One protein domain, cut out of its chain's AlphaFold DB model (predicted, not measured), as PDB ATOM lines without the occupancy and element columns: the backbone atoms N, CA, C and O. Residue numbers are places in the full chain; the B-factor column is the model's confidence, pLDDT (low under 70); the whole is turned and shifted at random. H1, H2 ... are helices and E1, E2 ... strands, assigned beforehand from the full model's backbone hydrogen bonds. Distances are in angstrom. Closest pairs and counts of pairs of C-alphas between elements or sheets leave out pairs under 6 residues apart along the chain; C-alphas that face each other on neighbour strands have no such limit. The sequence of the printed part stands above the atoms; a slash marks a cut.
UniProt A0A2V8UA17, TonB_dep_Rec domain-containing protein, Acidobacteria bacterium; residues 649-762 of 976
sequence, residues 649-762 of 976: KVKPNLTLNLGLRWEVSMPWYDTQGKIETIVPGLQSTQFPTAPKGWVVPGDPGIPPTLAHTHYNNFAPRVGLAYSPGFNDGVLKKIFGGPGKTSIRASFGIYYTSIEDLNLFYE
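What this domain is: This is residues 649 to 762 of the 976 residues of the protein "TonB_dep_Rec domain-containing protein" of Acidobacteria bacterium (UniProt A0A2V8UA17). A long thin rod with little regular structure: E2, E3 and E4 make a narrow antiparallel ribbon, in that order, with H1 beyond one end and H2 and loops toward the other. The 114 printed residues hold E1 E2 E3 H1 E4 H2 along the chain, 41 residues in named elements, class mixed. It is extended, radius of gyration of the C-alphas 26.0 A, spanning 81 by 23 by 22 A.

How they stand to each other: E1, residues 649 to 651, pairs with no named strand. E2, residues 654 to 665, and E3, 714 to 722, form a hairpin at 163 degrees; N 659 and O 717 are 2.8 A apart. E4, 743 to 748, is antiparallel to E3; N 720 and O 745 are 2.8 A apart. H1, 729 to 735, has every O i to N i+4 pair within hydrogen-bond range; H2, 757 to 760, is too short for one. Neither is on the sheet.

Where its parts are: E2 measures 35.0 A, E3 26.4 A. C-alpha 649 is at (161.101, 205.802, 214.003), C-alpha 760 at (140.754, 206.571, 170.055).

The domain as a whole: The farthest C-alphas, Thr 689 and Asp 728, are 81.3 A apart. The printed part has no cut. E2 to E3 is a long link. Residues 760 to 762 have pLDDT under 70.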
ATOM      1  N   LYS A 649     159.989 206.548 213.402       92.06
ATOM      2  CA  LYS A 649     161.101 205.802 214.003       92.06
ATOM      3  C   LYS A 649     160.714 205.267 215.387       92.06
ATOM      4  O   LYS A 649     161.131 205.805 216.412       92.06
ATOM      5  N   VAL A 650     159.914 204.198 215.402       93.62
ATOM      6  CA  VAL A 650     159.403 203.516 216.612       93.62
ATOM      7  C   VAL A 650     160.526 203.140 217.588       93.62
ATOM      8  O   VAL A 650     160.370 203.266 218.801       93.62
ATOM      9  N   LYS A 651     161.660 202.653 217.070       88.81
ATOM     10  CA  LYS A 651     162.881 202.344 217.837       88.81
ATOM     11  C   LYS A 651     164.117 202.731 217.017       88.81
ATOM     12  O   LYS A 651     164.016 202.848 215.796       88.81
ATOM     13  N   PRO A 652     165.319 202.844 217.618       84.38
ATOM     14  CA  PRO A 652     166.557 203.102 216.872       84.38
ATOM     15  C   PRO A 652     166.821 202.136 215.706       84.38
ATOM     16  O   PRO A 652     167.521 202.507 214.765       84.38
ATOM     17  N   ASN A 653     166.242 200.932 215.765       86.31
ATOM     18  CA  ASN A 653     166.355 199.864 214.778       86.31
ATOM     19  C   ASN A 653     165.018 199.450 214.120       86.31
ATOM     20  O   ASN A 653     164.983 198.416 213.453       86.31
ATOM     21  N   LEU A 654     163.930 200.206 214.314       89.81
ATOM     22  CA  LEU A 654     162.607 199.929 213.741       89.81
ATOM     23  C   LEU A 654     161.957 201.228 213.250       89.81
ATOM     24  O   LEU A 654     161.636 202.100 214.059       89.81
ATOM     25  N   THR A 655     161.702 201.297 211.947       92.06
ATOM     26  CA  THR A 655     160.965 202.382 211.292       92.06
ATOM     27  C   THR A 655     159.723 201.820 210.605       92.06
ATOM     28  O   THR A 655     159.787 200.780 209.941       92.06
ATOM     29  N   LEU A 656     158.600 202.517 210.760       93.38
ATOM     30  CA  LEU A 656     157.355 202.284 210.034       93.38
ATOM     31  C   LEU A 656     157.095 203.466 209.101       93.38
ATOM     32  O   LEU A 656     157.182 204.611 209.531       93.38
ATOM     33  N   ASN A 657     156.741 203.182 207.852       92.62
ATOM     34  CA  ASN A 657     156.290 204.180 206.887       92.62
ATOM     35  C   ASN A 657     154.791 203.973 206.677       92.62
ATOM     36  O   ASN A 657     154.388 202.955 206.119       92.62
ATOM     37  N   LEU A 658     153.965 204.896 207.156       95.62
ATOM     38  CA  LEU A 658     152.508 204.812 207.101       95.62
ATOM     39  C   LEU A 658     151.998 205.927 206.191       95.62
ATOM     40  O   LEU A 658     152.106 207.094 206.542       95.62
ATOM     41  N   GLY A 659     151.481 205.578 205.017       96.62
ATOM     42  CA  GLY A 659     150.978 206.517 204.020       96.62
ATOM     43  C   GLY A 659     149.524 206.247 203.650       96.62
ATOM     44  O   GLY A 659     149.074 205.102 203.608       96.62
ATOM     45  N   LEU A 660     148.796 207.309 203.334       97.00
ATOM     46  CA  LEU A 660     147.484 207.259 202.708       97.00
ATOM     47  C   LEU A 660     147.435 208.327 201.619       97.00
ATOM     48  O   LEU A 660     147.615 209.512 201.901       97.00
ATOM     49  N   ARG A 661     147.170 207.906 200.380       95.69
ATOM     50  CA  ARG A 661     146.814 208.802 199.279       95.69
ATOM     51  C   ARG A 661     145.330 208.642 198.953       95.69
ATOM     52  O   ARG A 661     144.793 207.540 199.004       95.69
ATOM     53  N   TRP A 662     144.678 209.744 198.629       96.50
ATOM     54  CA  TRP A 662     143.408 209.794 197.918       96.50
ATOM     55  C   TRP A 662     143.700 210.309 196.513       96.50
ATOM     56  O   TRP A 662     144.460 211.268 196.362       96.50
ATOM     57  N   GLU A 663     143.149 209.670 195.487       94.44
ATOM     58  CA  GLU A 663     143.349 210.106 194.107       94.44
ATOM     59  C   GLU A 663     142.097 209.941 193.249       94.44
ATOM     60  O   GLU A 663     141.311 209.020 193.423       94.44
ATOM     61  N   VAL A 664     141.895 210.855 192.308       93.94
ATOM     62  CA  VAL A 664     140.758 210.873 191.392       93.94
ATOM     63  C   VAL A 664     141.310 211.097 189.998       93.94
ATOM     64  O   VAL A 664     141.697 212.210 189.649       93.94
ATOM     65  N   SER A 665     141.350 210.031 189.206       90.81
ATOM     66  CA  SER A 665     141.516 210.129 187.759       90.81
ATOM     67  C   SER A 665     140.121 210.199 187.156       90.81
ATOM     68  O   SER A 665     139.383 209.215 187.223       90.81
ATOM     69  N   MET A 666     139.742 211.343 186.589       91.88
ATOM     70  CA  MET A 666     138.550 211.383 185.744       91.88
ATOM     71  C   MET A 666     138.825 210.544 184.482       91.88
ATOM     72  O   MET A 666     139.952 210.575 183.972       91.88
ATOM     73  N   PRO A 667     137.851 209.774 183.968       90.00
ATOM     74  CA  PRO A 667     137.951 209.245 182.616       90.00
ATOM     75  C   PRO A 667     138.012 210.410 181.619       90.00
ATOM     76  O   PRO A 667     137.611 211.535 181.932       90.00
ATOM     77  N   TRP A 668     138.558 210.159 180.435       90.62
ATOM     78  CA  TRP A 668     138.662 211.180 179.400       90.62
ATOM     79  C   TRP A 668     137.280 211.538 178.828       90.62
ATOM     80  O   TRP A 668     136.357 210.727 178.849       90.62
ATOM     81  N   TYR A 669     137.141 212.759 178.311       90.12
ATOM     82  CA  TYR A 669     135.981 213.191 177.528       90.12
ATOM     83  C   TYR A 669     136.420 213.992 176.301       90.12
ATOM     84  O   TYR A 669     137.370 214.774 176.379       90.12
ATOM     85  N   ASP A 670     135.705 213.846 175.187       90.31
ATOM     86  CA  ASP A 670     135.858 214.716 174.019       90.31
ATOM     87  C   ASP A 670     135.059 216.017 174.202       90.31
ATOM     88  O   ASP A 670     133.905 215.998 174.636       90.31
ATOM     89  N   THR A 671     135.642 217.166 173.843       89.88
ATOM     90  CA  THR A 671     134.961 218.474 173.991       89.88
ATOM     91  C   THR A 671     133.720 218.663 173.114       89.88
ATOM     92  O   THR A 671     132.959 219.599 173.354       89.88
ATOM     93  N   GLN A 672     133.504 217.807 172.113       85.94
ATOM     94  CA  GLN A 672     132.377 217.859 171.179       85.94
ATOM     95  C   GLN A 672     131.435 216.645 171.337       85.94
ATOM     96  O   GLN A 672     130.501 216.500 170.552       85.94
ATOM     97  N   GLY A 673     131.655 215.787 172.344       83.31
ATOM     98  CA  GLY A 673     130.823 214.613 172.632       83.31
ATOM     99  C   GLY A 673     130.955 213.458 171.631       83.31
ATOM    100  O   GLY A 673     130.056 212.627 171.563       83.31
ATOM    101  N   LYS A 674     132.046 213.382 170.855       77.38
ATOM    102  CA  LYS A 674     132.242 212.423 169.741       77.38
ATOM    103  C   LYS A 674     132.674 211.009 170.155       77.38
ATOM    104  O   LYS A 674     133.381 210.340 169.405       77.38
ATOM    105  N   ILE A 675     132.293 210.583 171.352       82.31
ATOM    106  CA  ILE A 675     132.692 209.300 171.942       82.31
ATOM    107  C   ILE A 675     131.440 208.476 172.235       82.31
ATOM    108  O   ILE A 675     130.401 209.038 172.587       82.31
ATOM    109  N   GLU A 676     131.512 207.158 172.082       82.88
ATOM    110  CA  GLU A 676     130.349 206.270 172.189       82.88
ATOM    111  C   GLU A 676     130.555 205.133 173.192       82.88
ATOM    112  O   GLU A 676     131.666 204.687 173.456       82.88
ATOM    113  N   THR A 677     129.462 204.648 173.781       84.56
ATOM    114  CA  THR A 677     129.495 203.512 174.705       84.56
ATOM    115  C   THR A 677     128.288 202.598 174.530       84.56
ATOM    116  O   THR A 677     127.333 202.902 173.809       84.56
ATOM    117  N   ILE A 678     128.323 201.445 175.200       85.81
ATOM    118  CA  ILE A 678     127.296 200.410 175.089       85.81
ATOM    119  C   ILE A 678     126.548 200.259 176.417       85.81
ATOM    120  O   ILE A 678     127.067 199.706 177.385       85.81
ATOM    121  N   VAL A 679     125.277 200.667 176.428       88.19
ATOM    122  CA  VAL A 679     124.315 200.416 177.513       88.19
ATOM    123  C   VAL A 679     123.198 199.512 176.979       88.19
ATOM    124  O   VAL A 679     122.240 199.995 176.367       88.19
ATOM    125  N   PRO A 680     123.294 198.178 177.169       89.62
ATOM    126  CA  PRO A 680     122.397 197.214 176.540       89.62
ATOM    127  C   PRO A 680     120.911 197.512 176.768       89.62
ATOM    128  O   PRO A 680     120.416 197.514 177.892       89.62
ATOM    129  N   GLY A 681     120.178 197.710 175.671       89.06
ATOM    130  CA  GLY A 681     118.735 197.948 175.701       89.06
ATOM    131  C   GLY A 681     118.307 199.415 175.812       89.06
ATOM    132  O   GLY A 681     117.113 199.674 175.650       89.06
ATOM    133  N   LEU A 682     119.231 200.361 176.004       90.75
ATOM    134  CA  LEU A 682     118.962 201.791 175.835       90.75
ATOM    135  C   LEU A 682     118.960 202.150 174.336       90.75
ATOM    136  O   LEU A 682     119.626 201.499 173.532       90.75
ATOM    137  N   GLN A 683     118.163 203.141 173.943       92.06
ATOM    138  CA  GLN A 683     118.171 203.702 172.590       92.06
ATOM    139  C   GLN A 683     118.727 205.117 172.683       92.06
ATOM    140  O   GLN A 683     118.251 205.881 173.525       92.06
ATOM    141  N   SER A 684     119.695 205.461 171.832       90.25
ATOM    142  CA  SER A 684     120.191 206.832 171.767       90.25
ATOM    143  C   SER A 684     119.074 207.792 171.349       90.25
ATOM    144  O   SER A 684     118.301 207.525 170.427       90.25
ATOM    145  N   THR A 685     118.986 208.902 172.067       90.56
ATOM    146  CA  THR A 685     118.150 210.072 171.788       90.56
ATOM    147  C   THR A 685     118.866 211.078 170.891       90.56
ATOM    148  O   THR A 685     118.203 211.733 170.091       90.56
ATOM    149  N   GLN A 686     120.200 211.155 170.972       87.12
ATOM    150  CA  GLN A 686     121.027 211.964 170.070       87.12
ATOM    151  C   GLN A 686     121.099 211.340 168.666       87.12
ATOM    152  O   GLN A 686     120.979 212.043 167.664       87.12
ATOM    153  N   PHE A 687     121.199 210.007 168.586       85.25
ATOM    154  CA  PHE A 687     121.176 209.239 167.338       85.25
ATOM    155  C   PHE A 687     120.064 208.169 167.356       85.25
ATOM    156  O   PHE A 687     120.342 206.984 167.553       85.25
ATOM    157  N   PRO A 688     118.787 208.530 167.102       85.94
ATOM    158  CA  PRO A 688     117.658 207.588 167.138       85.94
ATOM    159  C   PRO A 688     117.765 206.386 166.186       85.94
ATOM    160  O   PRO A 688     117.075 205.387 166.381       85.94
ATOM    161  N   THR A 689     118.621 206.468 165.165       85.56
ATOM    162  CA  THR A 689     118.922 205.396 164.205       85.56
ATOM    163  C   THR A 689     120.054 204.462 164.645       85.56
ATOM    164  O   THR A 689     120.261 203.432 164.001       85.56
ATOM    165  N   ALA A 690     120.784 204.782 165.720       83.50
ATOM    166  CA  ALA A 690     121.869 203.945 166.227       83.50
ATOM    167  C   ALA A 690     121.352 202.557 166.669       83.50
ATOM    168  O   ALA A 690     120.218 202.446 167.156       83.50
ATOM    169  N   PRO A 691     122.157 201.484 166.546       87.94
ATOM    170  CA  PRO A 691     121.780 200.161 167.031       87.94
ATOM    171  C   PRO A 691     121.400 200.194 168.514       87.94
ATOM    172  O   PRO A 691     122.165 200.672 169.345       87.94
ATOM    173  N   LYS A 692     120.236 199.636 168.873       88.38
ATOM    174  CA  LYS A 692     119.774 199.601 170.270       88.38
ATOM    175  C   LYS A 692     120.835 198.983 171.190       88.38
ATOM    176  O   LYS A 692     121.147 197.795 171.077       88.38
ATOM    177  N   GLY A 693     121.332 199.783 172.125       87.50
ATOM    178  CA  GLY A 693     122.481 199.499 172.976       87.50
ATOM    179  C   GLY A 693     123.607 200.523 172.826       87.50
ATOM    180  O   GLY A 693     124.307 200.748 173.801       87.50
ATOM    181  N   TRP A 694     123.774 201.143 171.656       88.44
ATOM    182  CA  TRP A 694     124.768 202.194 171.409       88.44
ATOM    183  C   TRP A 694     124.218 203.557 171.827       88.44
ATOM    184  O   TRP A 694     123.088 203.906 171.471       88.44
ATOM    185  N   VAL A 695     125.005 204.295 172.610       87.44
ATOM    186  CA  VAL A 695     124.633 205.577 173.223       87.44
ATOM    187  C   VAL A 695     125.840 206.506 173.349       87.44
ATOM    188  O   VAL A 695     126.982 206.052 173.399       87.44
ATOM    189  N   VAL A 696     125.580 207.808 173.416       88.69
ATOM    190  CA  VAL A 696     126.591 208.879 173.379       88.69
ATOM    191  C   VAL A 696     126.350 209.910 174.498       88.69
ATOM    192  O   VAL A 696     125.271 209.921 175.103       88.69
ATOM    193  N   PRO A 697     127.311 210.805 174.801       89.44
ATOM    194  CA  PRO A 697     127.097 211.941 175.689       89.44
ATOM    195  C   PRO A 697     125.831 212.732 175.340       89.44
ATOM    196  O   PRO A 697     125.605 213.104 174.192       89.44
ATOM    197  N   GLY A 698     125.000 212.995 176.350       87.81
ATOM    198  CA  GLY A 698     123.695 213.639 176.171       87.81
ATOM    199  C   GLY A 698     122.519 212.666 176.045       87.81
ATOM    200  O   GLY A 698     121.374 213.117 176.055       87.81
ATOM    201  N   ASP A 699     122.758 211.354 175.985       90.00
ATOM    202  CA  ASP A 699     121.707 210.355 176.197       90.00
ATOM    203  C   ASP A 699     121.355 210.186 177.690       90.00
ATOM    204  O   ASP A 699     122.194 210.438 178.564       90.00
ATOM    205  N   PRO A 700     120.123 209.751 178.034       88.25
ATOM    206  CA  PRO A 700     119.670 209.679 179.421       88.25
ATOM    207  C   PRO A 700     120.563 208.801 180.310       88.25
ATOM    208  O   PRO A 700     120.630 207.585 180.146       88.25
ATOM    209  N   GLY A 701     121.213 209.430 181.292       87.00
ATOM    210  CA  GLY A 701     122.101 208.761 182.250       87.00
ATOM    211  C   GLY A 701     123.548 208.572 181.782       87.00
ATOM    212  O   GLY A 701     124.344 208.047 182.557       87.00
ATOM    213  N   ILE A 702     123.911 209.012 180.572       90.06
ATOM    214  CA  ILE A 702     125.269 208.874 180.026       90.06
ATOM    215  C   ILE A 702     126.099 210.127 180.353       90.06
ATOM    216  O   ILE A 702     125.757 211.220 179.891       90.06
ATOM    217  N   PRO A 703     127.178 210.021 181.155       89.38
ATOM    218  CA  PRO A 703     128.036 211.163 181.453       89.38
ATOM    219  C   PRO A 703     128.908 211.536 180.236       89.38
ATOM    220  O   PRO A 703     129.221 210.665 179.424       89.38
ATOM    221  N   PRO A 704     129.401 212.788 180.134       88.44
ATOM    222  CA  PRO A 704     130.314 213.200 179.061       88.44
ATOM    223  C   PRO A 704     131.618 212.399 178.978       88.44
ATOM    224  O   PRO A 704     132.266 212.408 177.944       88.44
ATOM    225  N   THR A 705     131.997 211.721 180.064       87.00
ATOM    226  CA  THR A 705     133.184 210.862 180.198       87.00
ATOM    227  C   THR A 705     132.916 209.381 179.897       87.00
ATOM    228  O   THR A 705     133.796 208.558 180.138       87.00
ATOM    229  N   LEU A 706     131.695 209.027 179.459       81.31
ATOM    230  CA  LEU A 706     131.129 207.672 179.270       81.31
ATOM    231  C   LEU A 706     131.077 206.787 180.529       81.31
ATOM    232  O   LEU A 706     130.025 206.248 180.866       81.31
ATOM    233  N   ALA A 707     132.174 206.688 181.276       84.75
ATOM    234  CA  ALA A 707     132.236 206.109 182.609       84.75
ATOM    235  C   ALA A 707     132.043 207.183 183.696       84.75
ATOM    236  O   ALA A 707     132.449 208.339 183.546       84.75
ATOM    237  N   HIS A 708     131.455 206.803 184.832       86.38
ATOM    238  CA  HIS A 708     131.354 207.691 185.991       86.38
ATOM    239  C   HIS A 708     132.719 207.877 186.673       86.38
ATOM    240  O   HIS A 708     133.498 206.935 186.814       86.38
ATOM    241  N   THR A 709     132.997 209.089 187.159       89.94
ATOM    242  CA  THR A 709     134.210 209.352 187.950       89.94
ATOM    243  C   THR A 709     134.106 208.697 189.329       89.94
ATOM    244  O   THR A 709     133.170 208.959 190.086       89.94
ATOM    245  N   HIS A 710     135.096 207.874 189.679       89.56
ATOM    246  CA  HIS A 710     135.196 207.230 190.988       89.56
ATOM    247  C   HIS A 710     135.984 208.102 191.975       89.56
ATOM    248  O   HIS A 710     137.200 208.243 191.872       89.56
ATOM    249  N   TYR A 711     135.284 208.665 192.963       92.81
ATOM    250  CA  TYR A 711     135.854 209.555 193.987       92.81
ATOM    251  C   TYR A 711     136.359 208.829 195.250       92.81
ATOM    252  O   TYR A 711     136.832 209.469 196.186       92.81
ATOM    253  N   ASN A 712     136.238 207.502 195.318       93.31
ATOM    254  CA  ASN A 712     136.493 206.684 196.511       93.31
ATOM    255  C   ASN A 712     137.798 205.863 196.444       93.31
ATOM    256  O   ASN A 712     137.951 204.892 197.186       93.31
ATOM    257  N   ASN A 713     138.737 206.248 195.578       93.19
ATOM    258  CA  ASN A 713     140.020 205.565 195.417       93.19
ATOM    259  C   ASN A 713     141.003 206.000 196.517       93.19
ATOM    260  O   ASN A 713     141.707 207.007 196.409       93.19
ATOM    261  N   PHE A 714     141.031 205.225 197.601       95.56
ATOM    262  CA  PHE A 714     141.989 205.378 198.692       95.56
ATOM    263  C   PHE A 714     143.117 204.355 198.551       95.56
ATOM    264  O   PHE A 714     142.888 203.147 198.521       95.56
ATOM    265  N   ALA A 715     144.343 204.858 198.502       94.75
ATOM    266  CA  ALA A 715     145.578 204.126 198.280       94.75
ATOM    267  C   ALA A 715     146.423 204.100 199.574       94.75
ATOM    268  O   ALA A 715     147.323 204.932 199.748       94.75
ATOM    269  N   PRO A 716     146.129 203.196 200.533       95.81
ATOM    270  CA  PRO A 716     146.959 203.002 201.716       95.81
ATOM    271  C   PRO A 716     148.308 202.381 201.337       95.81
ATOM    272  O   PRO A 716     148.389 201.522 200.457       95.81
ATOM    273  N   ARG A 717     149.367 202.796 202.036       93.94
ATOM    274  CA  ARG A 717     150.746 202.327 201.866       93.94
ATOM    275  C   ARG A 717     151.363 202.087 203.241       93.94
ATOM    276  O   ARG A 717     151.285 202.935 204.123       93.94
ATOM    277  N   VAL A 718     151.959 200.918 203.442       94.81
ATOM    278  CA  VAL A 718     152.560 200.496 204.711       94.81
ATOM    279  C   VAL A 718     153.928 199.899 204.423       94.81
ATOM    280  O   VAL A 718     154.038 198.914 203.698       94.81
ATOM    281  N   GLY A 719     154.970 200.479 205.007       92.62
ATOM    282  CA  GLY A 719     156.349 200.007 204.943       92.62
ATOM    283  C   GLY A 719     156.909 199.704 206.330       92.62
ATOM    284  O   GLY A 719     156.600 200.374 207.312       92.62
ATOM    285  N   LEU A 720     157.769 198.696 206.392       92.88
ATOM    286  CA  LEU A 720     158.505 198.248 207.566       92.88
ATOM    287  C   LEU A 720     159.989 198.206 207.206       92.88
ATOM    288  O   LEU A 720     160.374 197.511 206.265       92.88
ATOM    289  N   ALA A 721     160.827 198.874 207.994       89.75
ATOM    290  CA  ALA A 721     162.274 198.697 207.969       89.75
ATOM    291  C   ALA A 721     162.760 198.339 209.378       89.75
ATOM    292  O   ALA A 721     162.662 199.139 210.309       89.75
ATOM    293  N   TYR A 722     163.283 197.125 209.540       91.44
ATOM    294  CA  TYR A 722     163.750 196.597 210.820       91.44
ATOM    295  C   TYR A 722     165.191 196.094 210.703       91.44
ATOM    296  O   TYR A 722     165.519 195.357 209.776       91.44
ATOM    297  N   SER A 723     166.059 196.460 211.644       91.75
ATOM    298  CA  SER A 723     167.399 195.878 211.771       91.75
ATOM    299  C   SER A 723     167.481 195.062 213.064       91.75
ATOM    300  O   SER A 723     167.439 195.636 214.156       91.75
ATOM    301  N   PRO A 724     167.555 193.721 212.993       87.38
ATOM    302  CA  PRO A 724     167.584 192.902 214.196       87.38
ATOM    303  C   PRO A 724     168.849 193.135 215.035       87.38
ATOM    304  O   PRO A 724     169.967 193.107 214.527       87.38
ATOM    305  N   GLY A 725     168.671 193.342 216.342       83.25
ATOM    306  CA  GLY A 725     169.750 193.596 217.309       83.25
ATOM    307  C   GLY A 725     170.242 192.346 218.045       83.25
ATOM    308  O   GLY A 725     170.482 192.414 219.245       83.25
ATOM    309  N   PHE A 726     170.305 191.187 217.383       85.06
ATOM    310  CA  PHE A 726     170.603 189.911 218.050       85.06
ATOM    311  C   PHE A 726     172.084 189.802 218.442       85.06
ATOM    312  O   PHE A 726     172.949 189.690 217.577       85.06
ATOM    313  N   ASN A 727     172.386 189.811 219.742       80.88
ATOM    314  CA  ASN A 727     173.766 189.828 220.247       80.88
ATOM    315  C   ASN A 727     174.406 188.436 220.376       80.88
ATOM    316  O   ASN A 727     175.637 188.333 220.383       80.88
ATOM    317  N   ASP A 728     173.600 187.377 220.441       81.94
ATOM    318  CA  ASP A 728     174.004 185.996 220.703       81.94
ATOM    319  C   ASP A 728     173.064 184.962 220.030       81.94
ATOM    320  O   ASP A 728     172.194 185.290 219.216       81.94
ATOM    321  N   GLY A 729     173.295 183.677 220.319       87.12
ATOM    322  CA  GLY A 729     172.457 182.570 219.857       87.12
ATOM    323  C   GLY A 729     172.454 182.310 218.341       87.12
ATOM    324  O   GLY A 729     173.269 182.820 217.566       87.12
ATOM    325  N   VAL A 730     171.510 181.469 217.906       87.12
ATOM    326  CA  VAL A 730     171.331 181.085 216.491       87.12
ATOM    327  C   VAL A 730     170.917 182.285 215.633       87.12
ATOM    328  O   VAL A 730     171.358 182.412 214.494       87.12
ATOM    329  N   LEU A 731     170.138 183.215 216.190       85.38
ATOM    330  CA  LEU A 731     169.676 184.402 215.472       85.38
ATOM    331  C   LEU A 731     170.826 185.366 215.130       85.38
ATOM    332  O   LEU A 731     170.820 185.926 214.036       85.38
ATOM    333  N   LYS A 732     171.865 185.492 215.973       84.31
ATOM    334  CA  LYS A 732     173.108 186.186 215.587       84.31
ATOM    335  C   LYS A 732     173.814 185.490 214.424       84.31
ATOM    336  O   LYS A 732     174.288 186.171 213.522       84.31
ATOM    337  N   LYS A 733     173.880 184.151 214.417       84.31
ATOM    338  CA  LYS A 733     174.519 183.393 213.323       84.31
ATOM    339  C   LYS A 733     173.789 183.565 211.985       84.31
ATOM    340  O   LYS A 733     174.447 183.609 210.956       84.31
ATOM    341  N   ILE A 734     172.458 183.686 212.006       84.94
ATOM    342  CA  ILE A 734     171.635 183.893 210.801       84.94
ATOM    343  C   ILE A 734     171.667 185.357 210.332       84.94
ATOM    344  O   ILE A 734     171.794 185.609 209.140       84.94
ATOM    345  N   PHE A 735     171.555 186.324 211.250       85.56
ATOM    346  CA  PHE A 735     171.369 187.746 210.916       85.56
ATOM    347  C   PHE A 735     172.620 188.628 211.125       85.56
ATOM    348  O   PHE A 735     172.553 189.849 210.978       85.56
ATOM    349  N   GLY A 736     173.766 188.032 211.462       77.69
ATOM    350  CA  GLY A 736     175.087 188.674 211.513       77.69
ATOM    351  C   GLY A 736     175.394 189.521 212.757       77.69
ATOM    352  O   GLY A 736     176.528 189.967 212.916       77.69
ATOM    353  N   GLY A 737     174.428 189.741 213.649       79.69
ATOM    354  CA  GLY A 737     174.555 190.667 214.780       79.69
ATOM    355  C   GLY A 737     173.931 192.047 214.518       79.69
ATOM    356  O   GLY A 737     173.404 192.286 213.427       79.69
ATOM    357  N   PRO A 738     173.961 192.971 215.499       79.62
ATOM    358  CA  PRO A 738     173.316 194.276 215.373       79.62
ATOM    359  C   PRO A 738     173.797 195.055 214.148       79.62
ATOM    360  O   PRO A 738     174.998 195.198 213.921       79.62
ATOM    361  N   GLY A 739     172.855 195.560 213.350       77.56
ATOM    362  CA  GLY A 739     173.156 196.363 212.162       77.56
ATOM    363  C   GLY A 739     173.697 195.582 210.957       77.56
ATOM    364  O   GLY A 739     173.911 196.192 209.913       77.56
ATOM    365  N   LYS A 740     173.908 194.259 211.052       84.88
ATOM    366  CA  LYS A 740     174.418 193.441 209.933       84.88
ATOM    367  C   LYS A 740     173.331 192.909 208.998       84.88
ATOM    368  O   LYS A 740     173.642 192.589 207.857       84.88
ATOM    369  N   THR A 741     172.069 192.882 209.433       86.88
ATOM    370  CA  THR A 741     170.912 192.645 208.551       86.88
ATOM    371  C   THR A 741     169.915 193.803 208.612       86.88
ATOM    372  O   THR A 741     169.669 194.383 209.674       86.88
ATOM    373  N   SER A 742     169.284 194.093 207.472       87.19
ATOM    374  CA  SER A 742     168.051 194.878 207.371       87.19
ATOM    375  C   SER A 742     166.961 194.005 206.747       87.19
ATOM    376  O   SER A 742     167.154 193.437 205.678       87.19
ATOM    377  N   ILE A 743     165.822 193.901 207.423       89.06
ATOM    378  CA  ILE A 743     164.590 193.308 206.908       89.06
ATOM    379  C   ILE A 743     163.706 194.467 206.456       89.06
ATOM    380  O   ILE A 743     163.440 195.389 207.232       89.06
ATOM    381  N   ARG A 744     163.250 194.420 205.203       88.06
ATOM    382  CA  ARG A 744     162.309 195.389 204.639       88.06
ATOM    383  C   ARG A 744     161.090 194.652 204.109       88.06
ATOM    384  O   ARG A 744     161.233 193.627 203.450       88.06
ATOM    385  N   ALA A 745     159.908 195.164 204.416       89.75
ATOM    386  CA  ALA A 745     158.643 194.655 203.906       89.75
ATOM    387  C   ALA A 745     157.709 195.832 203.628       89.75
ATOM    388  O   ALA A 745     157.802 196.871 204.282       89.75
ATOM    389  N   SER A 746     156.817 195.681 202.659       89.50
ATOM    390  CA  SER A 746     155.944 196.768 202.228       89.50
ATOM    391  C   SER A 746     154.702 196.240 201.528       89.50
ATOM    392  O   SER A 746     154.757 195.217 200.849       89.50
ATOM    393  N   PHE A 747     153.608 196.973 201.669       92.00
ATOM    394  CA  PHE A 747     152.334 196.756 201.001       92.00
ATOM    395  C   PHE A 747     151.779 198.118 200.576       92.00
ATOM    396  O   PHE A 747     151.892 199.088 201.324       92.00
ATOM    397  N   GLY A 748     151.157 198.196 199.406       91.19
ATOM    398  CA  GLY A 748     150.490 199.410 198.962       91.19
ATOM    399  C   GLY A 748     149.478 199.127 197.865       91.19
ATOM    400  O   GLY A 748     149.652 198.192 197.085       91.19
ATOM    401  N   ILE A 749     148.429 199.941 197.826       91.94
ATOM    402  CA  ILE A 749     147.521 200.043 196.681       91.94
ATOM    403  C   ILE A 749     147.976 201.242 195.842       91.94
ATOM    404  O   ILE A 749     148.396 202.265 196.388       91.94
ATOM    405  N   TYR A 750     147.920 201.094 194.520       89.88
ATOM    406  CA  TYR A 750     148.370 202.079 193.541       89.88
ATOM    407  C   TYR A 750     147.368 202.106 192.389       89.88
ATOM    408  O   TYR A 750     147.041 201.047 191.851       89.88
ATOM    409  N   TYR A 751     146.881 203.290 192.025       89.50
ATOM    410  CA  TYR A 751     145.984 203.469 190.886       89.50
ATOM    411  C   TYR A 751     146.766 204.017 189.686       89.50
ATOM    412  O   TYR A 751     147.638 204.870 189.843       89.50
ATOM    413  N   THR A 752     146.423 203.532 188.493       84.88
ATOM    414  CA  THR A 752     146.977 203.999 187.215       84.88
ATOM    415  C   THR A 752     145.897 204.746 186.436       84.88
ATOM    416  O   THR A 752     144.747 204.304 186.406       84.88
ATOM    417  N   SER A 753     146.245 205.884 185.829       79.94
ATOM    418  CA  SER A 753     145.348 206.597 184.909       79.94
ATOM    419  C   SER A 753     145.155 205.826 183.607       79.94
ATOM    420  O   SER A 753     146.111 205.258 183.087       79.94
ATOM    421  N   ILE A 754     143.946 205.877 183.054       79.06
ATOM    422  CA  ILE A 754     143.621 205.303 181.743       79.06
ATOM    423  C   ILE A 754     144.326 206.112 180.643       79.06
ATOM    424  O   ILE A 754     144.241 207.343 180.630       79.06
ATOM    425  N   GLU A 755     145.006 205.431 179.722       81.56
ATOM    426  CA  GLU A 755     145.592 206.053 178.532       81.56
ATOM    427  C   GLU A 755     144.527 206.533 177.521       81.56
ATOM    428  O   GLU A 755     143.524 205.848 177.306       81.56
ATOM    429  N   ASP A 756     144.747 207.694 176.886       84.06
ATOM    430  CA  ASP A 756     143.827 208.287 175.888       84.06
ATOM    431  C   ASP A 756     143.688 207.427 174.621       84.06
ATOM    432  O   ASP A 756     142.675 207.488 173.932       84.06
ATOM    433  N   LEU A 757     144.656 206.536 174.365       77.94
ATOM    434  CA  LEU A 757     144.568 205.512 173.321       77.94
ATOM    435  C   LEU A 757     143.261 204.700 173.390       77.94
ATOM    436  O   LEU A 757     142.763 204.274 172.352       77.94
ATOM    437  N   ASN A 758     142.680 204.512 174.582       74.31
ATOM    438  CA  ASN A 758     141.396 203.821 174.720       74.31
ATOM    439  C   ASN A 758     140.227 204.622 174.123       74.31
ATOM    440  O   ASN A 758     139.368 204.015 173.495       74.31
ATOM    441  N   LEU A 759     140.222 205.962 174.236       74.31
ATOM    442  CA  LEU A 759     139.212 206.787 173.564       74.31
ATOM    443  C   LEU A 759     139.348 206.715 172.047       74.31
ATOM    444  O   LEU A 759     138.338 206.748 171.359       74.31
ATOM    445  N   PHE A 760     140.565 206.604 171.507       67.44
ATOM    446  CA  PHE A 760     140.754 206.571 170.055       67.44
ATOM    447  C   PHE A 760     139.988 205.414 169.381       67.44
ATOM    448  O   PHE A 760     139.440 205.594 168.297       67.44
ATOM    449  N   TYR A 761     139.879 204.256 170.041       61.47
ATOM    450  CA  TYR A 761     139.070 203.125 169.563       61.47
ATOM    451  C   TYR A 761     137.551 203.296 169.774       61.47
ATOM    452  O   TYR A 761     136.777 202.541 169.193       61.47
ATOM    453  N   GLU A 762     137.128 204.271 170.582       56.22
ATOM    454  CA  GLU A 762     135.728 204.624 170.880       56.22
ATOM    455  C   GLU A 762     135.269 205.886 170.109       56.22
ATOM    456  O   GLU A 762     134.229 206.472 170.417       56.22
TER     457      GLU A 762